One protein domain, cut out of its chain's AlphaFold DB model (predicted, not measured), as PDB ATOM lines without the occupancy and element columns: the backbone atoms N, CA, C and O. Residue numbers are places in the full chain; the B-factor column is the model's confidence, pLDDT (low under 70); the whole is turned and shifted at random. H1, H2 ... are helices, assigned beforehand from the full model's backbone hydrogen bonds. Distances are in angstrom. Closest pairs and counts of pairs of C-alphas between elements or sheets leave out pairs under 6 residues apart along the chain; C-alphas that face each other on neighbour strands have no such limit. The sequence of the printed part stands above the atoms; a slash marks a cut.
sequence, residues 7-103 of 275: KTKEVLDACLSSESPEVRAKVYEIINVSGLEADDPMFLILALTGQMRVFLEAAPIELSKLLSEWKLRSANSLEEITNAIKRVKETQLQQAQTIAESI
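This is residues 7 to 103 of the 275 residues of an uncharacterized protein of Chroococcidiopsis sp. PCC 6712 (UniProt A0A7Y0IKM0). A small, compact head holds four short helices, H1 to H4, and the start of one long helix, H5, whose residues 75 to 103 stick out as an arm and make the length. The printed part has 97 residues with five named helices, H1 to H5 in order, and no named strand: all helix. It is extended, with a radius of gyration of the C-alphas of 20.8 A, spanning 69 by 27 by 19 A.

H1, residues 7 to 15, begins at C-alpha 7 (106.939, 90.096, 102.403). H2 is residues 21 to 34, H3 41 to 48, H4 51 to 58. H5, residues 60 to 103, is 63.4 A long and ends at C-alpha 103 (93.234, 38.915, 108.506).

H1 touches H3, closest C-alphas Cys 15 and Leu 48, 6.0 A. H2 touches H4 with residues 23 to 27 alone, about perpendicular at 88 degrees, closest C-alphas Val 23 and Arg 53, 7.0 A. H4 and H5 only just touch, only at the corner, with 3 pairs of C-alphas within 8 A, closest Phe 55 and Leu 63, 6.0 A. Every O i to N i+4 pair is within hydrogen-bond range in H1 to H4, and 38 of 40 in H5.

The printed part has no cut and no long link. Residues 30 to 61 are among those with pLDDT under 70.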
ATOM      1  N   LYS A   7     106.805  90.960 101.213       68.50
ATOM      2  CA  LYS A   7     106.939  90.096 102.403       68.50
ATOM      3  C   LYS A   7     108.361  89.579 102.607       68.50
ATOM      4  O   LYS A   7     108.854  89.513 103.726       68.50
ATOM      5  N   THR A   8     109.029  89.213 101.523       66.94
ATOM      6  CA  THR A   8     110.401  88.703 101.560       66.94
ATOM      7  C   THR A   8     111.381  89.800 101.960       66.94
ATOM      8  O   THR A   8     112.311  89.559 102.724       66.94
ATOM      9  N   LYS A   9     111.127  91.028 101.500       71.62
ATOM     10  CA  LYS A   9     111.876  92.211 101.917       71.62
ATOM     11  C   LYS A   9     111.695  92.503 103.409       71.62
ATOM     12  O   LYS A   9     112.686  92.763 104.073       71.62
ATOM     13  N   GLU A  10     110.479  92.393 103.948       76.38
ATOM     14  CA  GLU A  10     110.231  92.557 105.391       76.38
ATOM     15  C   GLU A  10     110.978  91.524 106.241       76.38
ATOM     16  O   GLU A  10     111.599  91.886 107.238       76.38
ATOM     17  N   VAL A  11     110.963  90.246 105.845       74.31
ATOM     18  CA  VAL A  11     111.693  89.191 106.570       74.31
ATOM     19  C   VAL A  11     113.199  89.429 106.497       74.31
ATOM     20  O   VAL A  11     113.888  89.312 107.509       74.31
ATOM     21  N   LEU A  12     113.714  89.812 105.329       72.81
ATOM     22  CA  LEU A  12     115.126  90.127 105.154       72.81
ATOM     23  C   LEU A  12     115.548  91.363 105.964       72.81
ATOM     24  O   LEU A  12     116.569  91.324 106.645       72.81
ATOM     25  N   ASP A  13     114.750  92.431 105.944       78.12
ATOM     26  CA  ASP A  13     114.989  93.642 106.734       78.12
ATOM     27  C   ASP A  13     114.926  93.351 108.242       78.12
ATOM     28  O   ASP A  13     115.713  93.914 109.001       78.12
ATOM     29  N   ALA A  14     114.061  92.430 108.683       79.75
ATOM     30  CA  ALA A  14     114.026  91.966 110.069       79.75
ATOM     31  C   ALA A  14     115.286  91.163 110.442       79.75
ATOM     32  O   ALA A  14     115.859  91.390 111.508       79.75
ATOM     33  N   CYS A  15     115.765  90.280 109.560       70.62
ATOM     34  CA  CYS A  15     116.994  89.507 109.781       70.62
ATOM     35  C   CYS A  15     118.240  90.403 109.821       70.62
ATOM     36  O   CYS A  15     119.148  90.169 110.613       70.62
ATOM     37  N   LEU A  16     118.260  91.461 109.009       74.25
ATOM     38  CA  LEU A  16     119.350  92.437 108.931       74.25
ATOM     39  C   LEU A  16     119.126  93.660 109.842       74.25
ATOM     40  O   LEU A  16     119.825  94.664 109.718       74.25
ATOM     41  N   SER A  17     118.143  93.619 110.746       79.88
ATOM     42  CA  SER A  17     117.794  94.764 111.603       79.88
ATOM     43  C   SER A  17     118.857  95.078 112.659       79.88
ATOM     44  O   SER A  17     118.997  96.227 113.071       79.88
ATOM     45  N   SER A  18     119.625  94.066 113.065       77.25
ATOM     46  CA  SER A  18     120.737  94.176 114.018       77.25
ATOM     47  C   SER A  18     122.084  94.486 113.349       77.25
ATOM     48  O   SER A  18     123.106  94.612 114.022       77.25
ATOM     49  N   GLU A  19     122.089  94.617 112.022       76.81
ATOM     50  CA  GLU A  19     123.285  94.705 111.194       76.81
ATOM     51  C   GLU A  19     123.645  96.149 110.825       76.81
ATOM     52  O   GLU A  19     122.795  97.046 110.798       76.81
ATOM     53  N   SER A  20     124.925  96.391 110.519       79.25
ATOM     54  CA  SER A  20     125.371  97.728 110.123       79.25
ATOM     55  C   SER A  20     124.790  98.114 108.750       79.25
ATOM     56  O   SER A  20     124.583  97.248 107.888       79.25
ATOM     57  N   PRO A  21     124.551  99.415 108.490       77.38
ATOM     58  CA  PRO A  21     124.018  99.878 107.207       77.38
ATOM     59  C   PRO A  21     124.861  99.442 105.999       77.38
ATOM     60  O   PRO A  21     124.313  99.195 104.924       77.38
ATOM     61  N   GLU A  22     126.175  99.313 106.189       73.31
ATOM     62  CA  GLU A  22     127.153  98.905 105.174       73.31
ATOM     63  C   GLU A  22     127.033  97.418 104.818       73.31
ATOM     64  O   GLU A  22     127.004  97.068 103.637       73.31
ATOM     65  N   VAL A  23     126.888  96.542 105.821       69.31
ATOM     66  CA  VAL A  23     126.663  95.101 105.609       69.31
ATOM     67  C   VAL A  23     125.334  94.883 104.896       69.31
ATOM     68  O   VAL A  23     125.255  94.142 103.920       69.31
ATOM     69  N   ARG A  24     124.296  95.603 105.323       74.69
ATOM     70  CA  ARG A  24     122.964  95.521 104.727       74.69
ATOM     71  C   ARG A  24     122.973  95.946 103.253       74.69
ATOM     72  O   ARG A  24     122.408  95.247 102.418       74.69
ATOM     73  N   ALA A  25     123.664  97.038 102.913       76.31
ATOM     74  CA  ALA A  25     123.817  97.493 101.529       76.31
ATOM     75  C   ALA A  25     124.536  96.459 100.644       76.31
ATOM     76  O   ALA A  25     124.071  96.180  99.539       76.31
ATOM     77  N   LYS A  26     125.602  95.828 101.153       71.88
ATOM     78  CA  LYS A  26     126.321  94.767 100.433       71.88
ATOM     79  C   LYS A  26     125.498  93.491 100.241       71.88
ATOM     80  O   LYS A  26     125.574  92.875  99.182       71.88
ATOM     81  N   VAL A  27     124.690  93.095 101.227       73.31
ATOM     82  CA  VAL A  27     123.757  91.961 101.084       73.31
ATOM     83  C   VAL A  27     122.764  92.233  99.948       73.31
ATOM     84  O   VAL A  27     122.569  91.376  99.088       73.31
ATOM     85  N   TYR A  28     122.200  93.443  99.881       73.75
ATOM     86  CA  TYR A  28     121.307  93.854  98.791       73.75
ATOM     87  C   TYR A  28     122.006  93.939  97.424       73.75
ATOM     88  O   TYR A  28     121.403  93.614  96.399       73.75
ATOM     89  N   GLU A  29     123.273  94.347  97.393       72.12
ATOM     90  CA  GLU A  29     124.093  94.344  96.181       72.12
ATOM     91  C   GLU A  29     124.347  92.916  95.681       72.12
ATOM     92  O   GLU A  29     124.146  92.643  94.499       72.12
ATOM     93  N   ILE A  30     124.676  91.973  96.572       67.25
ATOM     94  CA  ILE A  30     124.861  90.567  96.195       67.25
ATOM     95  C   ILE A  30     123.581  89.952  95.651       67.25
ATOM     96  O   ILE A  30     123.661  89.263  94.639       67.25
ATOM     97  N   ILE A  31     122.413  90.211  96.240       68.75
ATOM     98  CA  ILE A  31     121.129  89.747  95.678       68.75
ATOM     99  C   ILE A  31     120.983  90.218  94.225       68.75
ATOM    100  O   ILE A  31     120.636  89.441  93.338       68.75
ATOM    101  N   ASN A  32     121.310  91.487  93.963       68.06
ATOM    102  CA  ASN A  32     121.216  92.069  92.627       68.06
ATOM    103  C   ASN A  32     122.250  91.509  91.637       68.06
ATOM    104  O   ASN A  32     121.936  91.391  90.453       68.06
ATOM    105  N   VAL A  33     123.467  91.192  92.092       63.91
ATOM    106  CA  VAL A  33     124.583  90.751  91.231       63.91
ATOM    107  C   VAL A  33     124.577  89.237  90.998       63.91
ATOM    108  O   VAL A  33     124.858  88.783  89.895       63.91
ATOM    109  N   SER A  34     124.244  88.449  92.021       61.88
ATOM    110  CA  SER A  34     124.233  86.980  91.959       61.88
ATOM    111  C   SER A  34     123.009  86.405  91.243       61.88
ATOM    112  O   SER A  34     123.017  85.234  90.869       61.88
ATOM    113  N   GLY A  35     121.960  87.212  91.045       61.88
ATOM    114  CA  GLY A  35     120.704  86.763  90.446       61.88
ATOM    115  C   GLY A  35     119.900  85.809  91.336       61.88
ATOM    116  O   GLY A  35     118.968  85.179  90.847       61.88
ATOM    117  N   LEU A  36     120.258  85.689  92.620       62.97
ATOM    118  CA  LEU A  36     119.483  84.939  93.604       62.97
ATOM    119  C   LEU A  36     118.207  85.704  93.930       62.97
ATOM    120  O   LEU A  36     118.244  86.880  94.290       62.97
ATOM    121  N   GLU A  37     117.072  85.030  93.809       65.44
ATOM    122  CA  GLU A  37     115.801  85.586  94.246       65.44
ATOM    123  C   GLU A  37     115.747  85.512  95.781       65.44
ATOM    124  O   GLU A  37     116.192  84.535  96.379       65.44
ATOM    125  N   ALA A  38     115.278  86.559  96.465       64.06
ATOM    126  CA  ALA A  38     115.310  86.558  97.934       64.06
ATOM    127  C   ALA A  38     114.304  85.592  98.573       64.06
ATOM    128  O   ALA A  38     114.347  85.368  99.780       64.06
ATOM    129  N   ASP A  39     113.364  85.080  97.787       65.06
ATOM    130  CA  ASP A  39     112.459  83.990  98.130       65.06
ATOM    131  C   ASP A  39     113.106  82.613  97.944       65.06
ATOM    132  O   ASP A  39     112.509  81.619  98.357       65.06
ATOM    133  N   ASP A  40     114.339  82.544  97.425       69.44
ATOM    134  CA  ASP A  40     115.145  81.334  97.492       69.44
ATOM    135  C   ASP A  40     115.417  81.005  98.979       69.44
ATOM    136  O   ASP A  40     116.058  81.794  99.691       69.44
ATOM    137  N   PRO A  41     114.957  79.843  99.482       68.00
ATOM    138  CA  PRO A  41     115.172  79.422 100.866       68.00
ATOM    139  C   PRO A  41     116.651  79.441 101.274       68.00
ATOM    140  O   PRO A  41     116.971  79.669 102.440       68.00
ATOM    141  N   MET A  42     117.556  79.248 100.308       67.50
ATOM    142  CA  MET A  42     119.003  79.356 100.477       67.50
ATOM    143  C   MET A  42     119.416  80.741 100.981       67.50
ATOM    144  O   MET A  42     120.197  80.860 101.927       67.50
ATOM    145  N   PHE A  43     118.889  81.789 100.350       69.31
ATOM    146  CA  PHE A  43     119.238  83.166 100.659       69.31
ATOM    147  C   PHE A  43     118.766  83.546 102.070       69.31
ATOM    148  O   PHE A  43     119.526  84.120 102.853       69.31
ATOM    149  N   LEU A  44     117.551  83.126 102.433       69.62
ATOM    150  CA  LEU A  44     116.992  83.303 103.774       69.62
ATOM    151  C   LEU A  44     117.799  82.560 104.847       69.62
ATOM    152  O   LEU A  44     118.104  83.150 105.878       69.62
ATOM    153  N   ILE A  45     118.203  81.305 104.614       68.25
ATOM    154  CA  ILE A  45     119.009  80.530 105.576       68.25
ATOM    155  C   ILE A  45     120.389  81.167 105.790       68.25
ATOM    156  O   ILE A  45     120.857  81.268 106.924       68.25
ATOM    157  N   LEU A  46     121.042  81.638 104.728       66.56
ATOM    158  CA  LEU A  46     122.354  82.287 104.828       66.56
ATOM    159  C   LEU A  46     122.284  83.664 105.500       66.56
ATOM    160  O   LEU A  46     123.205  84.031 106.234       66.56
ATOM    161  N   ALA A  47     121.192  84.405 105.284       69.19
ATOM    162  CA  ALA A  47     120.924  85.659 105.982       69.19
ATOM    163  C   ALA A  47     120.625  85.416 107.473       69.19
ATOM    164  O   ALA A  47     121.194  86.090 108.327       69.19
ATOM    165  N   LEU A  48     119.805  84.409 107.793       64.88
ATOM    166  CA  LEU A  48     119.425  84.040 109.163       64.88
ATOM    167  C   LEU A  48     120.590  83.490 109.993       64.88
ATOM    168  O   LEU A  48     120.656  83.718 111.197       64.88
ATOM    169  N   THR A  49     121.511  82.756 109.370       68.12
ATOM    170  CA  THR A  49     122.673  82.166 110.059       68.12
ATOM    171  C   THR A  49     123.859  83.126 110.171       68.12
ATOM    172  O   THR A  49     124.897  82.749 110.711       68.12
ATOM    173  N   GLY A  50     123.750  84.351 109.638       63.19
ATOM    174  CA  GLY A  50     124.835  85.338 109.618       63.19
ATOM    175  C   GLY A  50     126.028  84.947 108.734       63.19
ATOM    176  O   GLY A  50     126.977  85.719 108.606       63.19
ATOM    177  N   GLN A  51     125.987  83.781 108.078       63.22
ATOM    178  CA  GLN A  51     127.058  83.291 107.209       63.22
ATOM    179  C   GLN A  51     127.239  84.169 105.971       63.22
ATOM    180  O   GLN A  51     128.354  84.290 105.465       63.22
ATOM    181  N   MET A  52     126.178  84.863 105.540       66.06
ATOM    182  CA  MET A  52     126.261  85.853 104.465       66.06
ATOM    183  C   MET A  52     127.312  86.934 104.763       66.06
ATOM    184  O   MET A  52     128.041  87.326 103.859       66.06
ATOM    185  N   ARG A  53     127.444  87.369 106.028       62.81
ATOM    186  CA  ARG A  53     128.427  88.379 106.466       62.81
ATOM    187  C   ARG A  53     129.863  87.891 106.281       62.81
ATOM    188  O   ARG A  53     130.694  88.602 105.731       62.81
ATOM    189  N   VAL A  54     130.128  86.649 106.685       62.81
ATOM    190  CA  VAL A  54     131.459  86.029 106.605       62.81
ATOM    191  C   VAL A  54     131.893  85.867 105.149       62.81
ATOM    192  O   VAL A  54     133.022  86.198 104.794       62.81
ATOM    193  N   PHE A  55     130.984  85.424 104.279       63.03
ATOM    194  CA  PHE A  55     131.285  85.265 102.856       63.03
ATOM    195  C   PHE A  55     131.415  86.597 102.106       63.03
ATOM    196  O   PHE A  55     132.202  86.699 101.164       63.03
ATOM    197  N   LEU A  56     130.684  87.623 102.552       65.44
ATOM    198  CA  LEU A  56     130.759  88.989 102.037       65.44
ATOM    199  C   LEU A  56     132.080  89.699 102.349       65.44
ATOM    200  O   LEU A  56     132.518  90.549 101.571       65.44
ATOM    201  N   GLU A  57     132.687  89.389 103.491       64.38
ATOM    202  CA  GLU A  57     133.928  90.018 103.947       64.38
ATOM    203  C   GLU A  57     135.177  89.259 103.491       64.38
ATOM    204  O   GLU A  57     136.176  89.893 103.157       64.38
ATOM    205  N   ALA A  58     135.131  87.923 103.439       61.50
ATOM    206  CA  ALA A  58     136.327  87.110 103.229       61.50
ATOM    207  C   ALA A  58     136.589  86.708 101.765       61.50
ATOM    208  O   ALA A  58     137.746  86.727 101.344       61.50
ATOM    209  N   ALA A  59     135.565  86.332 100.980       65.75
ATOM    210  CA  ALA A  59     135.779  85.771  99.635       65.75
ATOM    211  C   ALA A  59     134.505  85.771  98.750       65.75
ATOM    212  O   ALA A  59     133.848  84.738  98.579       65.75
ATOM    213  N   PRO A  60     134.159  86.899  98.104       66.06
ATOM    214  CA  PRO A  60     132.916  87.030  97.333       66.06
ATOM    215  C   PRO A  60     132.843  86.137  96.080       66.06
ATOM    216  O   PRO A  60     131.756  85.748  95.659       66.06
ATOM    217  N   ILE A  61     133.984  85.772  95.485       66.69
ATOM    218  CA  ILE A  61     134.034  84.884  94.309       66.69
ATOM    219  C   ILE A  61     133.744  83.429  94.719       66.69
ATOM    220  O   ILE A  61     133.000  82.725  94.033       66.69
ATOM    221  N   GLU A  62     134.262  82.995  95.871       70.12
ATOM    222  CA  GLU A  62     134.056  81.643  96.407       70.12
ATOM    223  C   GLU A  62     132.605  81.406  96.841       70.12
ATOM    224  O   GLU A  62     132.103  80.290  96.709       70.12
ATOM    225  N   LEU A  63     131.900  82.464  97.257       69.94
ATOM    226  CA  LEU A  63     130.479  82.408  97.598       69.94
ATOM    227  C   LEU A  63     129.620  81.922  96.422       69.94
ATOM    228  O   LEU A  63     128.785  81.038  96.596       69.94
ATOM    229  N   SER A  64     129.846  82.446  95.213       71.31
ATOM    230  CA  SER A  64     129.081  82.027  94.027       71.31
ATOM    231  C   SER A  64     129.273  80.539  93.704       71.31
ATOM    232  O   SER A  64     128.312  79.831  93.392       71.31
ATOM    233  N   LYS A  65     130.506  80.044  93.860       77.88
ATOM    234  CA  LYS A  65     130.856  78.639  93.656       77.88
ATOM    235  C   LYS A  65     130.208  77.750  94.721       77.88
ATOM    236  O   LYS A  65     129.531  76.790  94.359       77.88
ATOM    237  N   LEU A  66     130.328  78.106  96.000       73.94
ATOM    238  CA  LEU A  66     129.718  77.372  97.117       73.94
ATOM    239  C   LEU A  66     128.195  77.277  96.991       73.94
ATOM    240  O   LEU A  66     127.625  76.209  97.200       73.94
ATOM    241  N   LEU A  67     127.540  78.370  96.599       72.94
ATOM    242  CA  LEU A  67     126.096  78.400  96.374       72.94
ATOM    243  C   LEU A  67     125.677  77.460  95.240       72.94
ATOM    244  O   LEU A  67     124.690  76.738  95.371       72.94
ATOM    245  N   SER A  68     126.446  77.422  94.149       77.62
ATOM    246  CA  SER A  68     126.171  76.518  93.028       77.62
ATOM    247  C   SER A  68     126.348  75.038  93.402       77.62
ATOM    248  O   SER A  68     125.486  74.217  93.086       77.62
ATOM    249  N   GLU A  69     127.411  74.703  94.141       80.06
ATOM    250  CA  GLU A  69     127.694  73.339  94.601       80.06
ATOM    251  C   GLU A  69     126.666  72.869  95.634       80.06
ATOM    252  O   GLU A  69     126.176  71.738  95.564       80.06
ATOM    253  N   TRP A  70     126.284  73.742  96.569       75.62
ATOM    254  CA  TRP A  70     125.244  73.432  97.541       75.62
ATOM    255  C   TRP A  70     123.887  73.252  96.866       75.62
ATOM    256  O   TRP A  70     123.194  72.290  97.174       75.62
ATOM    257  N   LYS A  71     123.520  74.115  95.906       78.62
ATOM    258  CA  LYS A  71     122.255  73.994  95.165       78.62
ATOM    259  C   LYS A  71     122.151  72.641  94.467       78.62
ATOM    260  O   LYS A  71     121.120  71.980  94.572       78.62
ATOM    261  N   LEU A  72     123.231  72.207  93.816       83.19
ATOM    262  CA  LEU A  72     123.308  70.887  93.197       83.19
ATOM    263  C   LEU A  72     123.160  69.766  94.239       83.19
ATOM    264  O   LEU A  72     122.373  68.841  94.052       83.19
ATOM    265  N   ARG A  73     123.873  69.863  95.366       80.00
ATOM    266  CA  ARG A  73     123.826  68.853  96.433       80.00
ATOM    267  C   ARG A  73     122.451  68.760  97.100       80.00
ATOM    268  O   ARG A  73     121.991  67.659  97.387       80.00
ATOM    269  N   SER A  74     121.790  69.891  97.314       74.00
ATOM    270  CA  SER A  74     120.441  69.963  97.876       74.00
ATOM    271  C   SER A  74     119.394  69.418  96.916       74.00
ATOM    272  O   SER A  74     118.506  68.692  97.355       74.00
ATOM    273  N   ALA A  75     119.516  69.697  95.615       81.19
ATOM    274  CA  ALA A  75     118.647  69.102  94.602       81.19
ATOM    275  C   ALA A  75     118.763  67.568  94.600       81.19
ATOM    276  O   ALA A  75     117.746  66.882  94.695       81.19
ATOM    277  N   ASN A  76     119.992  67.040  94.610       87.75
ATOM    278  CA  ASN A  76     120.234  65.595  94.678       87.75
ATOM    279  C   ASN A  76     119.674  64.983  95.973       87.75
ATOM    280  O   ASN A  76     119.017  63.948  95.939       87.75
ATOM    281  N   SER A  77     119.872  65.642  97.120       83.00
ATOM    282  CA  SER A  77     119.342  65.159  98.401       83.00
ATOM    283  C   SER A  77     117.808  65.160  98.436       83.00
ATOM    284  O   SER A  77     117.207  64.210  98.936       83.00
ATOM    285  N   LEU A  78     117.154  66.179  97.870       82.56
ATOM    286  CA  LEU A  78     115.692  66.220  97.752       82.56
ATOM    287  C   LEU A  78     115.156  65.121  96.828       82.56
ATOM    288  O   LEU A  78     114.111  64.533  97.119       82.56
ATOM    289  N   GLU A  79     115.867  64.806  95.747       90.75
ATOM    290  CA  GLU A  79     115.530  63.684  94.868       90.75
ATOM    291  C   GLU A  79     115.665  62.337  95.597       90.75
ATOM    292  O   GLU A  79     114.750  61.511  95.554       90.75
ATOM    293  N   GLU A  80     116.753  62.130  96.343       91.88
ATOM    294  CA  GLU A  80     116.957  60.936  97.173       91.88
ATOM    295  C   GLU A  80     115.853  60.774  98.227       91.88
ATOM    296  O   GLU A  80     115.293  59.684  98.371       91.88
ATOM    297  N   ILE A  81     115.484  61.859  98.916       88.00
ATOM    298  CA  ILE A  81     114.387  61.868  99.892       88.00
ATOM    299  C   ILE A  81     113.061  61.529  99.208       88.00
ATOM    300  O   ILE A  81     112.303  60.700  99.709       88.00
ATOM    301  N   THR A  82     112.784  62.116  98.044       90.19
ATOM    302  CA  THR A  82     111.554  61.846  97.284       90.19
ATOM    303  C   THR A  82     111.469  60.371  96.880       90.19
ATOM    304  O   THR A  82     110.425  59.733  97.043       90.19
ATOM    305  N   ASN A  83     112.583  59.793  96.430       93.06
ATOM    306  CA  ASN A  83     112.678  58.375  96.098       93.06
ATOM    307  C   ASN A  83     112.514  57.476  97.333       93.06
ATOM    308  O   ASN A  83     111.828  56.452  97.262       93.06
ATOM    309  N   ALA A  84     113.085  57.857  98.478       91.44
ATOM    310  CA  ALA A  84     112.904  57.140  99.737       91.44
ATOM    311  C   ALA A  84     111.437  57.163 100.195       91.44
ATOM    312  O   ALA A  84     110.885  56.115 100.526       91.44
ATOM    313  N   ILE A  85     110.771  58.322 100.127       90.88
ATOM    314  CA  ILE A  85     109.340  58.463 100.438       90.88
ATOM    315  C   ILE A  85     108.498  57.569  99.523       90.88
ATOM    316  O   ILE A  85     107.589  56.884  99.996       90.88
ATOM    317  N   LYS A  86     108.814  57.523  98.222       93.75
ATOM    318  CA  LYS A  86     108.116  56.652  97.269       93.75
ATOM    319  C   LYS A  86     108.250  55.173  97.648       93.75
ATOM    320  O   LYS A  86     107.238  54.482  97.719       93.75
ATOM    321  N   ARG A  87     109.463  54.715  97.979       93.19
ATOM    322  CA  ARG A  87     109.711  53.333  98.434       93.19
ATOM    323  C   ARG A  87     108.974  53.003  99.730       93.19
ATOM    324  O   ARG A  87     108.407  51.919  99.848       93.19
ATOM    325  N   VAL A  88     108.946  53.928 100.690       92.88
ATOM    326  CA  VAL A  88     108.191  53.751 101.942       92.88
ATOM    327  C   VAL A  88     106.700  53.616 101.651       92.88
ATOM    328  O   VAL A  88     106.064  52.713 102.186       92.88
ATOM    329  N   LYS A  89     106.147  54.450 100.764       92.75
ATOM    330  CA  LYS A  89     104.737  54.375 100.367       92.75
ATOM    331  C   LYS A  89     104.396  53.043  99.693       92.75
ATOM    332  O   LYS A  89     103.374  52.444 100.015       92.75
ATOM    333  N   GLU A  90     105.244  52.572  98.781       94.38
ATOM    334  CA  GLU A  90     105.087  51.267  98.124       94.38
ATOM    335  C   GLU A  90     105.150  50.118  99.143       94.38
ATOM    336  O   GLU A  90     104.289  49.241  99.139       94.38
ATOM    337  N   THR A  91     106.105  50.173 100.077       92.94
ATOM    338  CA  THR A  91     106.259  49.168 101.143       92.94
ATOM    339  C   THR A  91     105.061  49.164 102.093       92.94
ATOM    340  O   THR A  91     104.564  48.100 102.447       92.94
ATOM    341  N   GLN A  92     104.551  50.337 102.484       89.31
ATOM    342  CA  GLN A  92     103.352  50.444 103.320       89.31
ATOM    343  C   GLN A  92     102.122  49.855 102.630       89.31
ATOM    344  O   GLN A  92     101.310  49.202 103.281       89.31
ATOM    345  N   LEU A  93     101.986  50.060 101.318       92.94
ATOM    346  CA  LEU A  93     100.873  49.509 100.553       92.94
ATOM    347  C   LEU A  93     100.950  47.978 100.470       92.94
ATOM    348  O   LEU A  93      99.941  47.311 100.682       92.94
ATOM    349  N   GLN A  94     102.147  47.425 100.249       94.25
ATOM    350  CA  GLN A  94     102.375  45.978 100.300       94.25
ATOM    351  C   GLN A  94     102.085  45.403 101.690       94.25
ATOM    352  O   GLN A  94     101.368  44.415 101.806       94.25
ATOM    353  N   GLN A  95     102.567  46.049 102.757       92.00
ATOM    354  CA  GLN A  95     102.292  45.621 104.130       92.00
ATOM    355  C   GLN A  95     100.794  45.635 104.444       92.00
ATOM    356  O   GLN A  95     100.291  44.689 105.043       92.00
ATOM    357  N   ALA A  96     100.068  46.671 104.016       90.94
ATOM    358  CA  ALA A  96      98.623  46.745 104.202       90.94
ATOM    359  C   ALA A  96      97.887  45.605 103.476       90.94
ATOM    360  O   ALA A  96      96.960  45.030 104.043       90.94
ATOM    361  N   GLN A  97      98.321  45.244 102.265       93.81
ATOM    362  CA  GLN A  97      97.768  44.107 101.522       93.81
ATOM    363  C   GLN A  97      98.049  42.776 102.226       93.81
ATOM    364  O   GLN A  97      97.117  42.015 102.467       93.81
ATOM    365  N   THR A  98      99.290  42.530 102.652       93.00
ATOM    366  CA  THR A  98      99.645  41.308 103.393       93.00
ATOM    367  C   THR A  98      98.876  41.192 104.711       93.00
ATOM    368  O   THR A  98      98.434  40.106 105.078       93.00
ATOM    369  N   ILE A  99      98.678  42.305 105.425       91.50
ATOM    370  CA  ILE A  99      97.861  42.323 106.644       91.50
ATOM    371  C   ILE A  99      96.402  41.994 106.315       91.50
ATOM    372  O   ILE A  99      95.799  41.196 107.026       91.50
ATOM    373  N   ALA A 100      95.835  42.564 105.247       90.94
ATOM    374  CA  ALA A 100      94.463  42.274 104.835       90.94
ATOM    375  C   ALA A 100      94.269  40.787 104.489       90.94
ATOM    376  O   ALA A 100      93.349  40.162 105.013       90.94
ATOM    377  N   GLU A 101      95.175  40.205 103.700       94.56
ATOM    378  CA  GLU A 101      95.167  38.773 103.359       94.56
ATOM    379  C   GLU A 101      95.306  37.891 104.608       94.56
ATOM    380  O   GLU A 101      94.582  36.908 104.778       94.56
ATOM    381  N   SER A 102      96.203  38.258 105.529       92.75
ATOM    382  CA  SER A 102      96.387  37.521 106.779       92.75
ATOM    383  C   SER A 102      95.156  37.601 107.684       92.75
ATOM    384  O   SER A 102      94.823  36.607 108.328       92.75
ATOM    385  N   ILE A 103      94.481  38.752 107.747       91.50
ATOM    386  CA  ILE A 103      93.234  38.915 108.506       91.50
ATOM    387  C   ILE A 103      92.126  38.060 107.893       91.50
ATOM    388  O   ILE A 103      91.396  37.406 108.634       91.50
TER     389      ILE A 103